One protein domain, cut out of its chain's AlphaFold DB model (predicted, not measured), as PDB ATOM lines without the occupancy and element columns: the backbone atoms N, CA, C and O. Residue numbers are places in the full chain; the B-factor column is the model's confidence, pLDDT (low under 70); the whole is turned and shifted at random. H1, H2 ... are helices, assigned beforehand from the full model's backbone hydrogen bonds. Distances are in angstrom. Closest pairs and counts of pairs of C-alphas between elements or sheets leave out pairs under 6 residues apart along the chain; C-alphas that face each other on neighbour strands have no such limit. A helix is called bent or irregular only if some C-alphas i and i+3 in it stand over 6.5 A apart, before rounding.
ATOM      1  N   LEU A   5     138.322 250.345 185.887       95.75
ATOM      2  CA  LEU A   5     139.079 251.086 186.894       95.75
ATOM      3  C   LEU A   5     140.542 250.625 186.961       95.75
ATOM      4  O   LEU A   5     141.443 251.460 187.037       95.75
ATOM      5  N   GLU A   6     140.796 249.315 186.903       95.25
ATOM      6  CA  GLU A   6     142.159 248.775 186.912       95.25
ATOM      7  C   GLU A   6     142.939 249.163 185.652       95.25
ATOM      8  O   GLU A   6     144.112 249.515 185.748       95.25
ATOM      9  N   GLN A   7     142.295 249.183 184.482       94.44
ATOM     10  CA  GLN A   7     142.899 249.711 183.254       94.44
ATOM     11  C   GLN A   7     143.287 251.184 183.408       94.44
ATOM     12  O   GLN A   7     144.407 251.554 183.068       94.44
ATOM     13  N   CYS A   8     142.400 252.012 183.970       96.00
ATOM     14  CA  CYS A   8     142.693 253.420 184.235       96.00
ATOM     15  C   CYS A   8     143.874 253.587 185.204       96.00
ATOM     16  O   CYS A   8     144.737 254.438 184.992       96.00
ATOM     17  N   TYR A   9     143.934 252.762 186.253       96.25
ATOM     18  CA  TYR A   9     145.029 252.772 187.219       96.25
ATOM     19  C   TYR A   9     146.361 252.340 186.591       96.25
ATOM     20  O   TYR A   9     147.376 253.010 186.770       96.25
ATOM     21  N   ASN A  10     146.365 251.262 185.807       95.12
ATOM     22  CA  ASN A  10     147.569 250.782 185.130       95.12
ATOM     23  C   ASN A  10     148.068 251.784 184.081       95.12
ATOM     24  O   ASN A  10     149.273 252.010 183.983       95.12
ATOM     25  N   GLN A  11     147.155 252.434 183.352       95.25
ATOM     26  CA  GLN A  11     147.507 253.514 182.432       95.25
ATOM     27  C   GLN A  11     148.129 254.697 183.187       95.25
ATOM     28  O   GLN A  11     149.163 255.195 182.763       95.25
ATOM     29  N   PHE A  12     147.579 255.090 184.345       94.62
ATOM     30  CA  PHE A  12     148.174 256.132 185.190       94.62
ATOM     31  C   PHE A  12     149.609 255.783 185.613       94.62
ATOM     32  O   PHE A  12     150.501 256.623 185.521       94.62
ATOM     33  N   LEU A  13     149.853 254.544 186.051       92.50
ATOM     34  CA  LEU A  13     151.192 254.097 186.447       92.50
ATOM     35  C   LEU A  13     152.181 254.071 185.274       92.50
ATOM     36  O   LEU A  13     153.358 254.375 185.463       92.50
ATOM     37  N   SER A  14     151.708 253.703 184.082       92.00
ATOM     38  CA  SER A  14     152.509 253.704 182.856       92.00
ATOM     39  C   SER A  14     152.855 255.127 182.417       92.00
ATOM     40  O   SER A  14     154.013 255.428 182.127       92.00
ATOM     41  N   ASP A  15     151.856 256.010 182.394       90.56
ATOM     42  CA  ASP A  15     151.993 257.378 181.903       90.56
ATOM     43  C   ASP A  15     152.809 258.253 182.855       90.56
ATOM     44  O   ASP A  15     153.563 259.099 182.382       90.56
ATOM     45  N   PHE A  16     152.713 258.015 184.170       89.19
ATOM     46  CA  PHE A  16     153.369 258.795 185.223       89.19
ATOM     47  C   PHE A  16     154.233 257.912 186.136       89.19
ATOM     48  O   PHE A  16     154.008 257.808 187.346       89.19
ATOM     49  N   SER A  17     155.235 257.259 185.544       83.50
ATOM     50  CA  SER A  17     156.254 256.499 186.278       83.50
ATOM     51  C   SER A  17     157.141 257.397 187.159       83.50
ATOM     52  O   SER A  17     157.152 258.620 187.031       83.50
ATOM     53  N   GLU A  18     157.926 256.801 188.063       74.31
ATOM     54  CA  GLU A  18     158.805 257.557 188.976       74.31
ATOM     55  C   GLU A  18     159.853 258.414 188.240       74.31
ATOM     56  O   GLU A  18     160.267 259.451 188.750       74.31
ATOM     57  N   SER A  19     160.220 258.031 187.014       74.69
ATOM     58  CA  SER A  19     161.133 258.761 186.126       74.69
ATOM     59  C   SER A  19     160.409 259.644 185.098       74.69
ATOM     60  O   SER A  19     160.966 259.966 184.051       74.69
ATOM     61  N   TRP A  20     159.134 259.976 185.319       81.44
ATOM     62  CA  TRP A  20     158.338 260.723 184.342       81.44
ATOM     63  C   TRP A  20     158.743 262.198 184.220       81.44
ATOM     64  O   TRP A  20     158.601 262.781 183.137       81.44
ATOM     65  N   LEU A  21     159.226 262.793 185.313       73.81
ATOM     66  CA  LEU A  21     159.658 264.187 185.348       73.81
ATOM     67  C   LEU A  21     160.924 264.379 184.502       73.81
ATOM     68  O   LEU A  21     161.844 263.573 184.608       73.81
ATOM     69  N   PRO A  22     160.990 265.428 183.666       70.44
ATOM     70  CA  PRO A  22     162.177 265.688 182.868       70.44
ATOM     71  C   PRO A  22     163.339 266.170 183.748       70.44
ATOM     72  O   PRO A  22     163.163 267.052 184.585       70.44
ATOM     73  N   ASP A  23     164.536 265.639 183.492       64.94
ATOM     74  CA  ASP A  23     165.787 266.071 184.137       64.94
ATOM     75  C   ASP A  23     166.302 267.428 183.605       64.94
ATOM     76  O   ASP A  23     167.262 267.986 184.137       64.94
ATOM     77  N   GLY A  24     165.684 267.971 182.545       65.75
ATOM     78  CA  GLY A  24     166.128 269.174 181.835       65.75
ATOM     79  C   GLY A  24     165.015 270.183 181.534       65.75
ATOM     80  O   GLY A  24     163.829 269.913 181.708       65.75
ATOM     81  N   GLU A  25     165.415 271.364 181.060       66.88
ATOM     82  CA  GLU A  25     164.536 272.526 180.846       66.88
ATOM     83  C   GLU A  25     164.054 272.697 179.391       66.88
ATOM     84  O   GLU A  25     163.622 273.783 179.010       66.88
ATOM     85  N   ASP A  26     164.145 271.649 178.563       78.94
ATOM     86  CA  ASP A  26     163.712 271.705 177.159       78.94
ATOM     87  C   ASP A  26     162.212 272.035 177.069       78.94
ATOM     88  O   ASP A  26     161.356 271.322 177.603       78.94
ATOM     89  N   GLU A  27     161.891 273.138 176.392       79.06
ATOM     90  CA  GLU A  27     160.526 273.647 176.288       79.06
ATOM     91  C   GLU A  27     159.584 272.689 175.556       79.06
ATOM     92  O   GLU A  27     158.422 272.588 175.950       79.06
ATOM     93  N   ASN A  28     160.072 271.967 174.544       82.25
ATOM     94  CA  ASN A  28     159.258 270.999 173.810       82.25
ATOM     95  C   ASN A  28     158.919 269.808 174.712       82.25
ATOM     96  O   ASN A  28     157.769 269.384 174.775       82.25
ATOM     97  N   VAL A  29     159.892 269.338 175.499       83.81
ATOM     98  CA  VAL A  29     159.684 268.242 176.458       83.81
ATOM     99  C   VAL A  29     158.703 268.656 177.558       83.81
ATOM    100  O   VAL A  29     157.805 267.893 177.907       83.81
ATOM    101  N   LEU A  30     158.829 269.872 178.097       83.56
ATOM    102  CA  LEU A  30     157.894 270.392 179.100       83.56
ATOM    103  C   LEU A  30     156.476 270.568 178.535       83.56
ATOM    104  O   LEU A  30     155.503 270.308 179.250       83.56
ATOM    105  N   PHE A  31     156.352 270.988 177.273       84.88
ATOM    106  CA  PHE A  31     155.072 271.099 176.579       84.88
ATOM    107  C   PHE A  31     154.411 269.729 176.398       84.88
ATOM    108  O   PHE A  31     153.271 269.553 176.824       84.88
ATOM    109  N   ASP A  32     155.141 268.736 175.883       86.94
ATOM    110  CA  ASP A  32     154.631 267.374 175.681       86.94
ATOM    111  C   ASP A  32     154.154 266.747 176.999       86.94
ATOM    112  O   ASP A  32     153.074 266.157 177.074       86.94
ATOM    113  N   LYS A  33     154.918 266.938 178.083       88.62
ATOM    114  CA  LYS A  33     154.547 266.474 179.430       88.62
ATOM    115  C   LYS A  33     153.288 267.163 179.948       88.62
ATOM    116  O   LYS A  33     152.450 266.515 180.575       88.62
ATOM    117  N   LYS A  34     153.117 268.460 179.679       87.75
ATOM    118  CA  LYS A  34     151.892 269.184 180.037       87.75
ATOM    119  C   LYS A  34     150.693 268.675 179.230       87.75
ATOM    120  O   LYS A  34     149.662 268.387 179.829       87.75
ATOM    121  N   SER A  35     150.842 268.469 177.921       88.56
ATOM    122  CA  SER A  35     149.793 267.872 177.085       88.56
ATOM    123  C   SER A  35     149.415 266.458 177.534       88.56
ATOM    124  O   SER A  35     148.242 266.098 177.465       88.56
ATOM    125  N   GLN A  36     150.371 265.678 178.048       91.06
ATOM    126  CA  GLN A  36     150.105 264.364 178.637       91.06
ATOM    127  C   GLN A  36     149.261 264.452 179.922       91.06
ATOM    128  O   GLN A  36     148.353 263.648 180.105       91.06
ATOM    129  N   ILE A  37     149.513 265.431 180.803       90.38
ATOM    130  CA  ILE A  37     148.637 265.691 181.965       90.38
ATOM    131  C   ILE A  37     147.225 266.045 181.486       90.38
ATOM    132  O   ILE A  37     146.242 265.486 181.974       90.38
ATOM    133  N   ASP A  38     147.129 266.982 180.541       88.56
ATOM    134  CA  ASP A  38     145.854 267.539 180.093       88.56
ATOM    135  C   ASP A  38     144.986 266.478 179.395       88.56
ATOM    136  O   ASP A  38     143.782 266.396 179.647       88.56
ATOM    137  N   SER A  39     145.595 265.591 178.598       90.69
ATOM    138  CA  SER A  39     144.897 264.455 177.986       90.69
ATOM    139  C   SER A  39     144.450 263.418 179.020       90.69
ATOM    140  O   SER A  39     143.366 262.840 178.891       90.69
ATOM    141  N   PHE A  40     145.222 263.217 180.094       94.12
ATOM    142  CA  PHE A  40     144.892 262.229 181.116       94.12
ATOM    143  C   PHE A  40     143.656 262.599 181.951       94.12
ATOM    144  O   PHE A  40     142.943 261.704 182.410       94.12
ATOM    145  N   PHE A  41     143.332 263.892 182.102       93.06
ATOM    146  CA  PHE A  41     142.051 264.311 182.692       93.06
ATOM    147  C   PHE A  41     140.856 263.757 181.908       93.06
ATOM    148  O   PHE A  41     139.888 263.278 182.501       93.06
ATOM    149  N   GLU A  42     140.922 263.811 180.576       92.56
ATOM    150  CA  GLU A  42     139.868 263.293 179.705       92.56
ATOM    151  C   GLU A  42     139.806 261.762 179.751       92.56
ATOM    152  O   GLU A  42     138.716 261.203 179.887       92.56
ATOM    153  N   VAL A  43     140.961 261.084 179.741       94.62
ATOM    154  CA  VAL A  43     141.041 259.622 179.916       94.62
ATOM    155  C   VAL A  43     140.387 259.196 181.231       94.62
ATOM    156  O   VAL A  43     139.530 258.310 181.229       94.62
ATOM    157  N   CYS A  44     140.726 259.852 182.345       95.38
ATOM    158  CA  CYS A  44     140.118 259.573 183.645       95.38
ATOM    159  C   CYS A  44     138.606 259.796 183.627       95.38
ATOM    160  O   CYS A  44     137.860 258.935 184.092       95.38
ATOM    161  N   PHE A  45     138.140 260.918 183.068       95.50
ATOM    162  CA  PHE A  45     136.710 261.198 182.960       95.50
ATOM    163  C   PHE A  45     135.984 260.079 182.205       95.50
ATOM    164  O   PHE A  45     134.982 259.556 182.697       95.50
ATOM    165  N   ILE A  46     136.506 259.667 181.046       94.88
ATOM    166  CA  ILE A  46     135.914 258.613 180.216       94.88
ATOM    167  C   ILE A  46     135.881 257.282 180.977       94.88
ATOM    168  O   ILE A  46     134.821 256.662 181.070       94.88
ATOM    169  N   GLN A  47     137.011 256.841 181.534       95.69
ATOM    170  CA  GLN A  47     137.116 255.524 182.170       95.69
ATOM    171  C   GLN A  47     136.300 255.434 183.462       95.69
ATOM    172  O   GLN A  47     135.563 254.467 183.659       95.69
ATOM    173  N   LEU A  48     136.350 256.456 184.320       97.00
ATOM    174  CA  LEU A  48     135.547 256.477 185.543       97.00
ATOM    175  C   LEU A  48     134.046 256.543 185.227       97.00
ATOM    176  O   LEU A  48     133.255 255.857 185.875       97.00
ATOM    177  N   SER A  49     133.647 257.293 184.195       96.38
ATOM    178  CA  SER A  49     132.248 257.338 183.749       96.38
ATOM    179  C   SER A  49     131.777 255.991 183.195       96.38
ATOM    180  O   SER A  49     130.702 255.521 183.562       96.38
ATOM    181  N   LYS A  50     132.588 255.321 182.362       95.12
ATOM    182  CA  LYS A  50     132.299 253.957 181.880       95.12
ATOM    183  C   LYS A  50     132.169 252.978 183.054       95.12
ATOM    184  O   LYS A  50     131.223 252.193 183.093       95.12
ATOM    185  N   SER A  51     133.070 253.060 184.034       95.62
ATOM    186  CA  SER A  51     133.063 252.229 185.244       95.62
ATOM    187  C   SER A  51     131.759 252.358 186.041       95.62
ATOM    188  O   SER A  51     131.093 251.357 186.314       95.62
ATOM    189  N   ILE A  52     131.345 253.584 186.384       96.00
ATOM    190  CA  ILE A  52     130.163 253.790 187.234       96.00
ATOM    191  C   ILE A  52     128.854 253.470 186.504       96.00
ATOM    192  O   ILE A  52     127.987 252.809 187.076       96.00
ATOM    193  N   ILE A  53     128.722 253.864 185.231       95.19
ATOM    194  CA  ILE A  53     127.506 253.623 184.437       95.19
ATOM    195  C   ILE A  53     127.325 252.128 184.143       95.19
ATOM    196  O   ILE A  53     126.193 251.665 184.030       95.19
ATOM    197  N   SER A  54     128.415 251.359 184.051       94.00
ATOM    198  CA  SER A  54     128.358 249.906 183.841       94.00
ATOM    199  C   SER A  54     128.150 249.087 185.111       94.00
ATOM    200  O   SER A  54     128.031 247.868 185.034       94.00
ATOM    201  N   GLY A  55     128.081 249.721 186.285       94.12
ATOM    202  CA  GLY A  55     127.905 248.990 187.538       94.12
ATOM    203  C   GLY A  55     129.140 248.188 187.956       94.12
ATOM    204  O   GLY A  55     129.004 247.215 188.698       94.12
ATOM    205  N   GLU A  56     130.340 248.576 187.505       94.19
ATOM    206  CA  GLU A  56     131.587 247.845 187.774       94.19
ATOM    207  C   GLU A  56     131.827 247.627 189.280       94.19
ATOM    208  O   GLU A  56     132.269 246.560 189.696       94.19
ATOM    209  N   TYR A  57     131.450 248.605 190.108       93.19
ATOM    210  CA  TYR A  57     131.551 248.552 191.571       93.19
ATOM    211  C   TYR A  57     130.712 247.446 192.237       93.19
ATOM    212  O   TYR A  57     130.933 247.130 193.408       93.19
ATOM    213  N   ILE A  58     129.747 246.867 191.515       92.31
ATOM    214  CA  ILE A  58     129.001 245.674 191.933       92.31
ATOM    215  C   ILE A  58     129.547 244.439 191.218       92.31
ATOM    216  O   ILE A  58     129.830 243.445 191.881       92.31
ATOM    217  N   GLY A  59     129.692 244.505 189.891       90.31
ATOM    218  CA  GLY A  59     129.974 243.345 189.038       90.31
ATOM    219  C   GLY A  59     131.408 242.810 189.093       90.31
ATOM    220  O   GLY A  59     131.630 241.646 188.760       90.31
ATOM    221  N   THR A  60     132.379 243.626 189.505       91.19
ATOM    222  CA  THR A  60     133.804 243.275 189.431       91.19
ATOM    223  C   THR A  60     134.370 242.872 190.799       91.19
ATOM    224  O   THR A  60     134.338 243.672 191.742       91.19
ATOM    225  N   PRO A  61     134.951 241.663 190.934       87.06
ATOM    226  CA  PRO A  61     135.674 241.260 192.140       87.06
ATOM    227  C   PRO A  61     136.851 242.195 192.446       87.06
ATOM    228  O   PRO A  61     137.505 242.690 191.533       87.06
ATOM    229  N   ASN A  62     137.155 242.410 193.729       87.75
ATOM    230  CA  ASN A  62     138.280 243.236 194.201       87.75
ATOM    231  C   ASN A  62     138.263 244.704 193.724       87.75
ATOM    232  O   ASN A  62     139.268 245.406 193.841       87.75
ATOM    233  N   PHE A  63     137.127 245.207 193.226       93.56
ATOM    234  CA  PHE A  63     136.990 246.598 192.781       93.56
ATOM    235  C   PHE A  63     137.431 247.601 193.861       93.56
ATOM    236  O   PHE A  63     138.154 248.556 193.583       93.56
ATOM    237  N   ILE A  64     137.030 247.357 195.115       92.44
ATOM    238  CA  ILE A  64     137.375 248.210 196.259       92.44
ATOM    239  C   ILE A  64     138.887 248.230 196.512       92.44
ATOM    240  O   ILE A  64     139.433 249.285 196.829       92.44
ATOM    241  N   ASP A  65     139.580 247.109 196.316       93.88
ATOM    242  CA  ASP A  65     141.031 247.034 196.505       93.88
ATOM    243  C   ASP A  65     141.768 247.838 195.430       93.88
ATOM    244  O   ASP A  65     142.703 248.579 195.732       93.88
ATOM    245  N   VAL A  66     141.323 247.756 194.170       95.75
ATOM    246  CA  VAL A  66     141.847 248.593 193.076       95.75
ATOM    247  C   VAL A  66     141.607 250.075 193.375       95.75
ATOM    248  O   VAL A  66     142.538 250.876 193.282       95.75
ATOM    249  N   LEU A  67     140.390 250.435 193.794       96.25
ATOM    250  CA  LEU A  67     140.031 251.805 194.151       96.25
ATOM    251  C   LEU A  67     140.913 252.348 195.282       96.25
ATOM    252  O   LEU A  67     141.401 253.475 195.191       96.25
ATOM    253  N   ASN A  68     141.158 251.549 196.323       95.38
ATOM    254  CA  ASN A  68     141.999 251.944 197.451       95.38
ATOM    255  C   ASN A  68     143.467 252.115 197.046       95.38
ATOM    256  O   ASN A  68     144.066 253.129 197.394       95.38
ATOM    257  N   ARG A  69     144.026 251.207 196.233       95.44
ATOM    258  CA  ARG A  69     145.392 251.359 195.695       95.44
ATOM    259  C   ARG A  69     145.546 252.632 194.861       95.44
ATOM    260  O   ARG A  69     146.555 253.330 194.966       95.44
ATOM    261  N   PHE A  70     144.538 252.969 194.054       95.62
ATOM    262  CA  PHE A  70     144.567 254.194 193.253       95.62
ATOM    263  C   PHE A  70     144.443 255.453 194.136       95.62
ATOM    264  O   PHE A  70     145.171 256.433 193.944       95.62
ATOM    265  N   LEU A  71     143.595 255.412 195.169       94.56
ATOM    266  CA  LEU A  71     143.515 256.469 196.183       94.56
ATOM    267  C   LEU A  71     144.845 256.679 196.915       94.56
ATOM    268  O   LEU A  71     145.261 257.819 197.087       94.56
ATOM    269  N   GLU A  72     145.514 255.609 197.341       93.06
ATOM    270  CA  GLU A  72     146.809 255.686 198.027       93.06
ATOM    271  C   GLU A  72     147.880 256.307 197.129       93.06
ATOM    272  O   GLU A  72     148.589 257.225 197.546       93.06
ATOM    273  N   LYS A  73     147.947 255.875 195.862       91.31
ATOM    274  CA  LYS A  73     148.937 256.391 194.910       91.31
ATOM    275  C   LYS A  73     148.764 257.891 194.642       91.31
ATOM    276  O   LYS A  73     149.750 258.618 194.619       91.31
ATOM    277  N   THR A  74     147.525 258.358 194.495       90.56
ATOM    278  CA  THR A  74     147.203 259.783 194.263       90.56
ATOM    279  C   THR A  74     147.232 260.623 195.549       90.56
ATOM    280  O   THR A  74     147.357 261.854 195.521       90.56
ATOM    281  N   ALA A  75     147.164 259.978 196.717       86.19
ATOM    282  CA  ALA A  75     147.317 260.641 198.004       86.19
ATOM    283  C   ALA A  75     148.767 261.076 198.273       86.19
ATOM    284  O   ALA A  75     148.953 262.152 198.840       86.19
ATOM    285  N   ALA A  76     149.754 260.286 197.840       75.00
ATOM    286  CA  ALA A  76     151.169 260.410 198.207       75.00
ATOM    287  C   ALA A  76     151.955 261.545 197.512       75.00
ATOM    288  O   ALA A  76     153.164 261.661 197.699       75.00
ATOM    289  N   VAL A  77     151.300 262.379 196.700       70.19
ATOM    290  CA  VAL A  77     151.974 263.419 195.914       70.19
ATOM    291  C   VAL A  77     152.108 264.716 196.715       70.19
ATOM    292  O   VAL A  77     151.177 265.523 196.761       70.19
ATOM    293  N   GLU A  78     153.278 264.924 197.325       61.69
ATOM    294  CA  GLU A  78     153.695 266.192 197.931       61.69
ATOM    295  C   GLU A  78     154.974 266.701 197.250       61.69
ATOM    296  O   GLU A  78     156.039 266.097 197.354       61.69
ATOM    297  N   TYR A  79     154.873 267.837 196.556       65.31
ATOM    298  CA  TYR A  79     156.028 268.546 196.010       65.31
ATOM    299  C   TYR A  79     156.126 269.920 196.667       65.31
ATOM    300  O   TYR A  79     155.209 270.735 196.551       65.31
ATOM    301  N   ALA A  80     157.244 270.181 197.344       55.03
ATOM    302  CA  ALA A  80     157.578 271.521 197.801       55.03
ATOM    303  C   ALA A  80     158.194 272.318 196.632       55.03
ATOM    304  O   ALA A  80     159.112 271.806 195.970       55.03
ATOM    305  N   PRO A  81     157.714 273.543 196.349       57.53
ATOM    306  CA  PRO A  81     158.404 274.445 195.435       57.53
ATOM    307  C   PRO A  81     159.793 274.759 196.003       57.53
ATOM    308  O   PRO A  81     159.955 274.942 197.210       57.53
ATOM    309  N   SER A  82     160.803 274.781 195.139       55.81
ATOM    310  CA  SER A  82     162.190 275.048 195.523       55.81
ATOM    311  C   SER A  82     162.635 276.352 194.877       55.81
ATOM    312  O   SER A  82     162.490 276.512 193.669       55.81
ATOM    313  N   GLU A  83     163.205 277.272 195.659       56.31
ATOM    314  CA  GLU A  83     163.680 278.575 195.161       56.31
ATOM    315  C   GLU A  83     164.752 278.455 194.060       56.31
ATOM    316  O   GLU A  83     164.964 279.400 193.303       56.31
ATOM    317  N   SER A  84     165.401 277.293 193.933       58.50
ATOM    318  CA  SER A  84     166.407 277.009 192.907       58.50
ATOM    319  C   SER A  84     165.856 276.334 191.642       58.50
ATOM    320  O   SER A  84     166.648 275.995 190.765       58.50
ATOM    321  N   ARG A  85     164.543 276.074 191.539       67.75
ATOM    322  CA  ARG A  85     163.930 275.350 190.409       67.75
ATOM    323  C   ARG A  85     163.327 276.314 189.376       67.75
ATOM    324  O   ARG A  85     162.838 277.393 189.700       67.75
ATOM    325  N   ASN A  86     163.369 275.929 188.099       72.25
ATOM    326  CA  ASN A  86     162.778 276.702 187.008       72.25
ATOM    327  C   ASN A  86     161.248 276.836 187.175       72.25
ATOM    328  O   ASN A  86     160.533 275.842 187.320       72.25
ATOM    329  N   LYS A  87     160.732 278.070 187.059       78.69
ATOM    330  CA  LYS A  87     159.298 278.405 187.175       78.69
ATOM    331  C   LYS A  87     158.385 277.582 186.255       78.69
ATOM    332  O   LYS A  87     157.235 277.327 186.609       78.69
ATOM    333  N   LYS A  88     158.853 277.184 185.065       79.38
ATOM    334  CA  LYS A  88     158.084 276.341 184.129       79.38
ATOM    335  C   LYS A  88     157.944 274.908 184.649       79.38
ATOM    336  O   LYS A  88     156.860 274.337 184.547       79.38
ATOM    337  N   VAL A  89     158.999 274.365 185.260       80.25
ATOM    338  CA  VAL A  89     158.983 273.040 185.902       80.25
ATOM    339  C   VAL A  89     158.072 273.059 187.130       80.25
ATOM    340  O   VAL A  89     157.270 272.147 187.305       80.25
ATOM    341  N   ASP A  90     158.100 274.129 187.930       80.38
ATOM    342  CA  ASP A  90     157.164 274.291 189.051       80.38
ATOM    343  C   ASP A  90     155.701 274.370 188.587       80.38
ATOM    344  O   ASP A  90     154.819 273.778 189.210       80.38
ATOM    345  N   LYS A  91     155.421 275.031 187.455       83.06
ATOM    346  CA  LYS A  91     154.072 275.065 186.862       83.06
ATOM    347  C   LYS A  91     153.610 273.682 186.383       83.06
ATOM    348  O   LYS A  91     152.435 273.339 186.547       83.06
ATOM    349  N   LEU A  92     154.517 272.888 185.809       85.88
ATOM    350  CA  LEU A  92     154.245 271.502 185.416       85.88
ATOM    351  C   LEU A  92     153.952 270.630 186.645       85.88
ATOM    352  O   LEU A  92     152.954 269.915 186.661       85.88
ATOM    353  N   LEU A  93     154.770 270.740 187.695       85.44
ATOM    354  CA  LEU A  93     154.569 270.031 188.961       85.44
ATOM    355  C   LEU A  93     153.257 270.423 189.642       85.44
ATOM    356  O   LEU A  93     152.562 269.545 190.154       85.44
ATOM    357  N   SER A  94     152.878 271.706 189.606       85.50
ATOM    358  CA  SER A  94     151.569 272.133 190.113       85.50
ATOM    359  C   SER A  94     150.430 271.505 189.307       85.50
ATOM    360  O   SER A  94     149.525 270.923 189.892       85.50
ATOM    361  N   SER A  95     150.531 271.495 187.970       86.94
ATOM    362  CA  SER A  95     149.534 270.840 187.104       86.94
ATOM    363  C   SER A  95     149.415 269.335 187.377       86.94
ATOM    364  O   SER A  95     148.318 268.784 187.365       86.94
ATOM    365  N   TYR A  96     150.537 268.657 187.626       88.38
ATOM    366  CA  TYR A  96     150.542 267.230 187.949       88.38
ATOM    367  C   TYR A  96     149.953 266.958 189.339       88.38
ATOM    368  O   TYR A  96     149.218 265.985 189.535       88.38
ATOM    369  N   ARG A  97     150.227 267.832 190.313       87.88
ATOM    370  CA  ARG A  97     149.590 267.789 191.632       87.88
ATOM    371  C   ARG A  97     148.078 267.991 191.518       87.88
ATOM    372  O   ARG A  97     147.343 267.221 192.131       87.88
ATOM    373  N   ASP A  98     147.630 268.955 190.716       88.44
ATOM    374  CA  ASP A  98     146.206 269.186 190.455       88.44
ATOM    375  C   ASP A  98     145.553 267.938 189.851       88.44
ATOM    376  O   ASP A  98     144.552 267.475 190.386       88.44
ATOM    377  N   LEU A  99     146.172 267.305 188.843       90.88
ATOM    378  CA  LEU A  99     145.688 266.033 188.289       90.88
ATOM    379  C   LEU A  99     145.508 264.961 189.374       90.88
ATOM    380  O   LEU A  99     144.446 264.349 189.478       90.88
ATOM    381  N   ASN A 100     146.525 264.748 190.213       91.25
ATOM    382  CA  ASN A 100     146.441 263.781 191.310       91.25
ATOM    383  C   ASN A 100     145.318 264.122 192.294       91.25
ATOM    384  O   ASN A 100     144.625 263.228 192.776       91.25
ATOM    385  N   TYR A 101     145.129 265.405 192.602       90.88
ATOM    386  CA  TYR A 101     144.096 265.856 193.525       90.88
ATOM    387  C   TYR A 101     142.698 265.666 192.936       90.88
ATOM    388  O   TYR A 101     141.837 265.133 193.637       90.88
ATOM    389  N   SER A 102     142.485 265.993 191.659       91.69
ATOM    390  CA  SER A 102     141.208 265.772 190.972       91.69
ATOM    391  C   SER A 102     140.875 264.283 190.849       91.69
ATOM    392  O   SER A 102     139.726 263.890 191.078       91.69
ATOM    393  N   ILE A 103     141.864 263.423 190.556       94.00
ATOM    394  CA  ILE A 103     141.679 261.960 190.554       94.00
ATOM    395  C   ILE A 103     141.325 261.474 191.959       94.00
ATOM    396  O   ILE A 103     140.311 260.799 192.135       94.00
ATOM    397  N   TYR A 104     142.100 261.858 192.975       93.00
ATOM    398  CA  TYR A 104     141.837 261.490 194.365       93.00
ATOM    399  C   TYR A 104     140.424 261.904 194.806       93.00
ATOM    400  O   TYR A 104     139.682 261.102 195.376       93.00
ATOM    401  N   ASN A 105     140.027 263.143 194.512       91.81
ATOM    402  CA  ASN A 105     138.713 263.680 194.851       91.81
ATOM    403  C   ASN A 105     137.587 262.915 194.145       91.81
ATOM    404  O   ASN A 105     136.603 262.539 194.787       91.81
ATOM    405  N   SER A 106     137.759 262.612 192.857       94.00
ATOM    406  CA  SER A 106     136.809 261.822 192.064       94.00
ATOM    407  C   SER A 106     136.654 260.402 192.602       94.00
ATOM    408  O   SER A 106     135.534 259.938 192.813       94.00
ATOM    409  N   LEU A 107     137.762 259.731 192.925       95.31
ATOM    410  CA  LEU A 107     137.755 258.397 193.528       95.31
ATOM    411  C   LEU A 107     137.129 258.400 194.930       95.31
ATOM    412  O   LEU A 107     136.389 257.479 195.273       95.31
ATOM    413  N   LYS A 108     137.355 259.441 195.743       93.06
ATOM    414  CA  LYS A 108     136.692 259.583 197.052       93.06
ATOM    415  C   LYS A 108     135.187 259.758 196.917       93.06
ATOM    416  O   LYS A 108     134.438 259.161 197.695       93.06
ATOM    417  N   ARG A 109     134.731 260.530 195.931       92.81
ATOM    418  CA  ARG A 109     133.301 260.665 195.636       92.81
ATOM    419  C   ARG A 109     132.716 259.359 195.106       92.81
ATOM    420  O   ARG A 109     131.646 258.975 195.562       92.81
ATOM    421  N   TYR A 110     133.435 258.631 194.251       95.00
ATOM    422  CA  TYR A 110     133.009 257.310 193.779       95.00
ATOM    423  C   TYR A 110     132.893 256.315 194.948       95.00
ATOM    424  O   TYR A 110     131.867 255.662 195.114       95.00
ATOM    425  N   ASN A 111     133.872 256.277 195.855       93.44
ATOM    426  CA  ASN A 111     133.778 255.459 197.066       93.44
ATOM    427  C   ASN A 111     132.576 255.848 197.944       93.44
ATOM    428  O   ASN A 111     131.864 254.993 198.462       93.44
ATOM    429  N   SER A 112     132.315 257.149 198.078       90.44
ATOM    430  CA  SER A 112     131.166 257.657 198.838       90.44
ATOM    431  C   SER A 112     129.837 257.260 198.199       90.44
ATOM    432  O   SER A 112     128.913 256.869 198.908       90.44
ATOM    433  N   PHE A 113     129.758 257.286 196.868       92.56
ATOM    434  CA  PHE A 113     128.631 256.757 196.107       92.56
ATOM    435  C   PHE A 113     128.426 255.258 196.366       92.56
ATOM    436  O   PHE A 113     127.305 254.831 196.631       92.56
ATOM    437  N   ILE A 114     129.489 254.450 196.380       91.75
ATOM    438  CA  ILE A 114     129.384 253.008 196.667       91.75
ATOM    439  C   ILE A 114     128.851 252.767 198.080       91.75
ATOM    440  O   ILE A 114     127.960 251.945 198.281       91.75
ATOM    441  N   ILE A 115     129.353 253.509 199.069       86.75
ATOM    442  CA  ILE A 115     128.863 253.417 200.449       86.75
ATOM    443  C   ILE A 115     127.382 253.809 200.520       86.75
ATOM    444  O   ILE A 115     126.596 253.096 201.139       86.75
ATOM    445  N   ALA A 116     126.989 254.908 199.872       85.06
ATOM    446  CA  ALA A 116     125.604 255.372 199.849       85.06
ATOM    447  C   ALA A 116     124.658 254.360 199.185       85.06
ATOM    448  O   ALA A 116     123.577 254.096 199.704       85.06
ATOM    449  N   THR A 117     125.070 253.747 198.075       86.31
ATOM    450  CA  THR A 117     124.237 252.791 197.330       86.31
ATOM    451  C   THR A 117     124.124 251.436 198.026       86.31
ATOM    452  O   THR A 117     123.049 250.839 198.003       86.31
ATOM    453  N   LYS A 118     125.164 250.980 198.741       81.38
ATOM    454  CA  LYS A 118     125.108 249.751 199.558       81.38
ATOM    455  C   LYS A 118     124.007 249.782 200.617       81.38
ATOM    456  O   LYS A 118     123.377 248.755 200.868       81.38
ATOM    457  N   LYS A 119     123.721 250.959 201.184       76.44
ATOM    458  CA  LYS A 119     122.626 251.153 202.152       76.44
ATOM    459  C   LYS A 119     121.260 250.777 201.588       76.44
ATOM    460  O   LYS A 119     120.374 250.407 202.341       76.44
ATOM    461  N   LYS A 120     121.081 250.830 200.266       77.00
ATOM    462  CA  LYS A 120     119.817 250.446 199.634       77.00
ATOM    463  C   LYS A 120     119.556 248.941 199.705       77.00
ATOM    464  O   LYS A 120     118.402 248.523 199.745       77.00
ATOM    465  N   PHE A 121     120.610 248.128 199.683       71.81
ATOM    466  CA  PHE A 121     120.492 246.668 199.660       71.81
ATOM    467  C   PHE A 121     120.573 246.052 201.053       71.81
ATOM    468  O   PHE A 121     120.082 244.941 201.261       71.81
ATOM    469  N   ASN A 122     121.178 246.765 202.005       68.94
ATOM    470  CA  ASN A 122     121.186 246.348 203.393       68.94
ATOM    471  C   ASN A 122     119.891 246.794 204.083       68.94
ATOM    472  O   ASN A 122     119.560 247.972 204.109       68.94
ATOM    473  N   THR A 123     119.145 245.832 204.621       62.62
ATOM    474  CA  THR A 123     117.875 246.090 205.327       62.62
ATOM    475  C   THR A 123     118.069 246.275 206.833       62.62
ATOM    476  O   THR A 123     117.110 246.587 207.538       62.62
ATOM    477  N   GLU A 124     119.294 246.091 207.333       61.75
ATOM    478  CA  GLU A 124     119.652 246.352 208.725       61.75
ATOM    479  C   GLU A 124     119.836 247.853 208.984       61.75
ATOM    480  O   GLU A 124     120.283 248.598 208.112       61.75
ATOM    481  N   GLU A 125     119.508 248.301 210.202       56.16
ATOM    482  CA  GLU A 125     119.711 249.694 210.599       56.16
ATOM    483  C   GLU A 125     121.187 250.090 210.482       56.16
ATOM    484  O   GLU A 125     122.086 249.469 211.057       56.16
ATOM    485  N   ASP A 126     121.426 251.175 209.747       56.69
ATOM    486  CA  ASP A 126     122.750 251.744 209.566       56.69
ATOM    487  C   ASP A 126     123.385 252.100 210.916       56.69
ATOM    488  O   ASP A 126     122.922 252.989 211.637       56.69
ATOM    489  N   LYS A 127     124.535 251.485 211.214       56.59
ATOM    490  CA  LYS A 127     125.366 251.885 212.362       56.59
ATOM    491  C   LYS A 127     125.910 253.312 212.215       56.59
ATOM    492  O   LYS A 127     126.238 253.946 213.215       56.59
ATOM    493  N   TYR A 128     125.996 253.830 210.984       56.41
ATOM    494  CA  TYR A 128     126.590 255.132 210.675       56.41
ATOM    495  C   TYR A 128     125.579 256.074 210.005       56.41
ATOM    496  O   TYR A 128     125.337 256.012 208.796       56.41
ATOM    497  N   LYS A 129     125.025 256.995 210.803       56.78
ATOM    498  CA  LYS A 129     124.113 258.054 210.330       56.78
ATOM    499  C   LYS A 129     124.821 259.200 209.602       56.78
ATOM    500  O   LYS A 129     124.208 259.851 208.765       56.78
ATOM    501  N   TYR A 130     126.101 259.429 209.891       58.81
ATOM    502  CA  TYR A 130     126.887 260.519 209.315       58.81
ATOM    503  C   TYR A 130     128.218 259.981 208.797       58.81
ATOM    504  O   TYR A 130     128.882 259.202 209.478       58.81
ATOM    505  N   GLY A 131     128.605 260.408 207.597       60.41
ATOM    506  CA  GLY A 131     129.905 260.118 207.005       60.41
ATOM    507  C   GLY A 131     130.571 261.417 206.576       60.41
ATOM    508  O   GLY A 131     129.920 262.288 206.008       60.41
ATOM    509  N   PHE A 132     131.866 261.549 206.850       66.25
ATOM    510  CA  PHE A 132     132.675 262.666 206.377       66.25
ATOM    511  C   PHE A 132     133.916 262.128 205.679       66.25
ATOM    512  O   PHE A 132     134.562 261.198 206.164       66.25
ATOM    513  N   TYR A 133     134.264 262.733 204.550       72.94
ATOM    514  CA  TYR A 133     135.525 262.490 203.870       72.94
ATOM    515  C   TYR A 133     136.149 263.821 203.470       72.94
ATOM    516  O   TYR A 133     135.465 264.775 203.101       72.94
ATOM    517  N   ARG A 134     137.476 263.888 203.573       76.94
ATOM    518  CA  ARG A 134     138.240 265.094 203.268       76.94
ATOM    519  C   ARG A 134     138.652 265.088 201.799       76.94
ATOM    520  O   ARG A 134     139.328 264.159 201.354       76.94
ATOM    521  N   LEU A 135     138.266 266.141 201.087       84.62
ATOM    522  CA  LEU A 135     138.741 266.436 199.738       84.62
ATOM    523  C   LEU A 135     140.052 267.227 199.794       84.62
ATOM    524  O   LEU A 135     140.307 267.973 200.746       84.62
ATOM    525  N   LYS A 136     140.889 267.051 198.773       83.50
ATOM    526  CA  LYS A 136     142.080 267.869 198.546       83.50
ATOM    527  C   LYS A 136     141.685 269.152 197.809       83.50
ATOM    528  O   LYS A 136     140.756 269.141 197.006       83.50
ATOM    529  N   LYS A 137     142.358 270.265 198.106       81.19
ATOM    530  CA  LYS A 137     142.084 271.563 197.472       81.19
ATOM    531  C   LYS A 137     142.821 271.643 196.136       81.19
ATOM    532  O   LYS A 137     144.047 271.647 196.143       81.19
ATOM    533  N   GLU A 138     142.072 271.707 195.043       71.88
ATOM    534  CA  GLU A 138     142.581 271.904 193.677       71.88
ATOM    535  C   GLU A 138     142.858 273.401 193.431       71.88
ATOM    536  O   GLU A 138     142.125 274.250 193.950       71.88
ATOM    537  N   GLU A 139     143.922 273.743 192.693       68.12
ATOM    538  CA  GLU A 139     144.194 275.136 192.291       68.12
ATOM    539  C   GLU A 139     143.447 275.522 191.005       68.12
ATOM    540  O   GLU A 139     142.996 276.661 190.879       68.12
ATOM    541  N   ALA A 140     143.267 274.572 190.085       63.09
ATOM    542  CA  ALA A 140     142.503 274.742 188.854       63.09
ATOM    543  C   ALA A 140     141.111 274.097 188.963       63.09
ATOM    544  O   ALA A 140     140.991 272.911 189.257       63.09
ATOM    545  N   THR A 141     140.059 274.869 188.682       59.97
ATOM    546  CA  THR A 141     138.657 274.404 188.711       59.97
ATOM    547  C   THR A 141     138.118 273.987 187.342       59.97
ATOM    548  O   THR A 141     137.000 273.494 187.259       59.97
ATOM    549  N   ASP A 142     138.880 274.198 186.270       66.50
ATOM    550  CA  ASP A 142     138.445 273.957 184.894       66.50
ATOM    551  C   ASP A 142     139.182 272.743 184.310       66.50
ATOM    552  O   ASP A 142     140.235 272.861 183.685       66.50
ATOM    553  N   ASN A 143     138.687 271.544 184.621       78.06
ATOM    554  CA  ASN A 143     139.202 270.294 184.066       78.06
ATOM    555  C   ASN A 143     138.056 269.318 183.765       78.06
ATOM    556  O   ASN A 143     137.030 269.318 184.439       78.06
ATOM    557  N   ASN A 144     138.233 268.440 182.771       81.12
ATOM    558  CA  ASN A 144     137.195 267.481 182.356       81.12
ATOM    559  C   ASN A 144     136.708 266.568 183.493       81.12
ATOM    560  O   ASN A 144     135.571 266.097 183.479       81.12
ATOM    561  N   LEU A 145     137.567 266.299 184.475       87.12
ATOM    562  CA  LEU A 145     137.277 265.365 185.551       87.12
ATOM    563  C   LEU A 145     136.293 265.944 186.582       87.12
ATOM    564  O   LEU A 145     135.599 265.180 187.255       87.12
ATOM    565  N   ILE A 146     136.127 267.270 186.635       86.75
ATOM    566  CA  ILE A 146     135.092 267.911 187.457       86.75
ATOM    567  C   ILE A 146     133.685 267.433 187.072       86.75
ATOM    568  O   ILE A 146     132.844 267.209 187.944       86.75
ATOM    569  N   LEU A 147     133.456 267.149 185.783       90.31
ATOM    570  CA  LEU A 147     132.182 266.646 185.266       90.31
ATOM    571  C   LEU A 147     131.828 265.284 185.870       90.31
ATOM    572  O   LEU A 147     130.657 264.993 186.108       90.31
ATOM    573  N   PHE A 148     132.822 264.451 186.183       94.12
ATOM    574  CA  PHE A 148     132.567 263.184 186.864       94.12
ATOM    575  C   PHE A 148     131.946 263.413 188.251       94.12
ATOM    576  O   PHE A 148     130.979 262.754 188.638       94.12
ATOM    577  N   SER A 149     132.466 264.400 188.978       89.00
ATOM    578  CA  SER A 149     132.023 264.736 190.331       89.00
ATOM    579  C   SER A 149     130.692 265.489 190.367       89.00
ATOM    580  O   SER A 149     129.892 265.250 191.270       89.00
ATOM    581  N   GLU A 150     130.463 266.399 189.421       89.19
ATOM    582  CA  GLU A 150     129.312 267.312 189.425       89.19
ATOM    583  C   GLU A 150     128.132 266.842 188.572       89.19
ATOM    584  O   GLU A 150     127.009 267.285 188.793       89.19
ATOM    585  N   ILE A 151     128.369 265.955 187.604       93.62
ATOM    586  CA  ILE A 151     127.335 265.468 186.686       93.62
ATOM    587  C   ILE A 151     127.162 263.961 186.829       93.62
ATOM    588  O   ILE A 151     126.067 263.499 187.139       93.62
ATOM    589  N   VAL A 152     128.230 263.184 186.630       96.31
ATOM    590  CA  VAL A 152     128.121 261.720 186.511       96.31
ATOM    591  C   VAL A 152     127.667 261.081 187.817       96.31
ATOM    592  O   VAL A 152     126.683 260.345 187.821       96.31
ATOM    593  N   ILE A 153     128.344 261.378 188.930       95.25
ATOM    594  CA  ILE A 153     127.978 260.822 190.239       95.25
ATOM    595  C   ILE A 153     126.556 261.239 190.648       95.25
ATOM    596  O   ILE A 153     125.764 260.337 190.928       95.25
ATOM    597  N   PRO A 154     126.182 262.536 190.660       93.88
ATOM    598  CA  PRO A 154     124.814 262.946 190.983       93.88
ATOM    599  C   PRO A 154     123.762 262.285 190.092       93.88
ATOM    600  O   PRO A 154     122.741 261.820 190.590       93.88
ATOM    601  N   LEU A 155     124.031 262.152 188.791       95.25
ATOM    602  CA  LEU A 155     123.106 261.489 187.880       95.25
ATOM    603  C   LEU A 155     122.953 259.991 188.188       95.25
ATOM    604  O   LEU A 155     121.835 259.480 188.199       95.25
ATOM    605  N   CYS A 156     124.049 259.286 188.476       94.81
ATOM    606  CA  CYS A 156     124.028 257.873 188.863       94.81
ATOM    607  C   CYS A 156     123.397 257.638 190.242       94.81
ATOM    608  O   CYS A 156     122.859 256.562 190.491       94.81
ATOM    609  N   ILE A 157     123.407 258.621 191.147       91.94
ATOM    610  CA  ILE A 157     122.659 258.535 192.411       91.94
ATOM    611  C   ILE A 157     121.158 258.360 192.132       91.94
ATOM    612  O   ILE A 157     120.498 257.583 192.828       91.94
ATOM    613  N   TYR A 158     120.629 258.975 191.068       90.81
ATOM    614  CA  TYR A 158     119.220 258.830 190.696       90.81
ATOM    615  C   TYR A 158     118.826 257.429 190.190       90.81
ATOM    616  O   TYR A 158     117.639 257.098 190.116       90.81
ATOM    617  N   ASP A 159     119.799 256.547 189.939       89.62
ATOM    618  CA  ASP A 159     119.536 255.120 189.716       89.62
ATOM    619  C   ASP A 159     119.048 254.411 190.985       89.62
ATOM    620  O   ASP A 159     118.440 253.341 190.925       89.62
ATOM    621  N   TYR A 160     119.311 255.013 192.142       88.75
ATOM    622  CA  TYR A 160     119.073 254.450 193.462       88.75
ATOM    623  C   TYR A 160     118.067 255.232 194.284       88.75
ATOM    624  O   TYR A 160     117.483 254.671 195.204       88.75
ATOM    625  N   GLN A 161     117.810 256.486 193.954       87.56
ATOM    626  CA  GLN A 161     116.810 257.299 194.626       87.56
ATOM    627  C   GLN A 161     116.202 258.246 193.611       87.56
ATOM    628  O   GLN A 161     116.929 258.979 192.967       87.56
ATOM    629  N   PHE A 162     114.887 258.228 193.417       87.19
ATOM    630  CA  PHE A 162     114.275 259.258 192.579       87.19
ATOM    631  C   PHE A 162     114.225 260.590 193.344       87.19
ATOM    632  O   PHE A 162     114.213 260.550 194.574       87.19
TER     633      PHE A 162
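What this domain is: This is residues 5 to 162 of the 621 residues of an uncharacterized protein of Bacteroides sp. NM69_E16B (UniProt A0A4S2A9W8). Two long helices, H5 and H2, lie side by side and run the same way, as the spine of a rod-shaped bundle. H1 packs on H2 and H4 packs on H5 on one side of this pair, H6 packs on both long helices on the other side, and the short H3 sits at the turn between H2 and H4. The link after H5 folds back toward H6, and residues 121 to 130 stick out near the end of H5. The printed part has 158 residues with six named helices, H1 to H6 in chain order, and no named strand; its class is all helix. It is compact, with a radius of gyration of the C-alphas of 17.5 A and spans of 59 by 27 by 26 A.

Where its parts are: H5, the longest helix, holds residues 87 to 121 and measures 51.7 A from C-alpha 87 at (159.298, 278.405, 187.175) to C-alpha 121 at (120.492, 246.668, 199.660). H2 holds residues 27 to 53 and measures 39.5 A. H1 is residues 5 to 15, 15.2 A long, from C-alpha 5 at (139.079, 251.086, 186.894). H3 is residues 56 to 59, and H4 is residues 63 to 75, 18.2 A long. H6 is residues 146 to 157, 16.3 A long; it is irregular, but only just, with C-alphas 150 and 153 6.7 A apart.

How they stand to each other: H1, H2, H4, H5 and H6 form a bundle, helices set closely together. H5 touches H2 at a shallow tilt of 5 degrees, the same way; their closest C-alphas, of Leu 92 and Lys 34, are 6.3 A apart. H4 and H5 form a helical hairpin, opposite ways at 29 degrees; H5 touches H4 with residues 100 to 111 alone, and the closest C-alphas, of Thr 74 and Asn 100, are 5.0 A apart. H1 and H2 form the other helical hairpin, at 5 degrees, closest at the C-alphas of Cys 8 and Gln 47, 6.3 A. H6 touches H5, closest at the C-alphas of Ser 149 and Ser 106, 5.9 A. H3 and H4 only just touch, only at the corner, with 3 pairs of C-alphas within 8 A; the closest, of Tyr 57 and Phe 63, are 5.9 A apart. H4 and H6 are apart. Every O i to N i+4 pair is within hydrogen-bond range in H1 and H4; the counts are 22 of 23 in H2, 28 of 31 in H5 and 6 of 8 in H6, and H3 is too short for such a pair.

The domain as a whole: The C-alphas farthest apart, of Asp 26 and Glu 124, are 59.8 A apart. The printed part has no cut. The links H1 to H2, H4 to H5 and H5 to H6 are long, the last with 24 residues. Mean pLDDT of the printed part is 84.2; residues 23 to 25, 78 to 85, 122 to 132 and 139 to 142 are under 70.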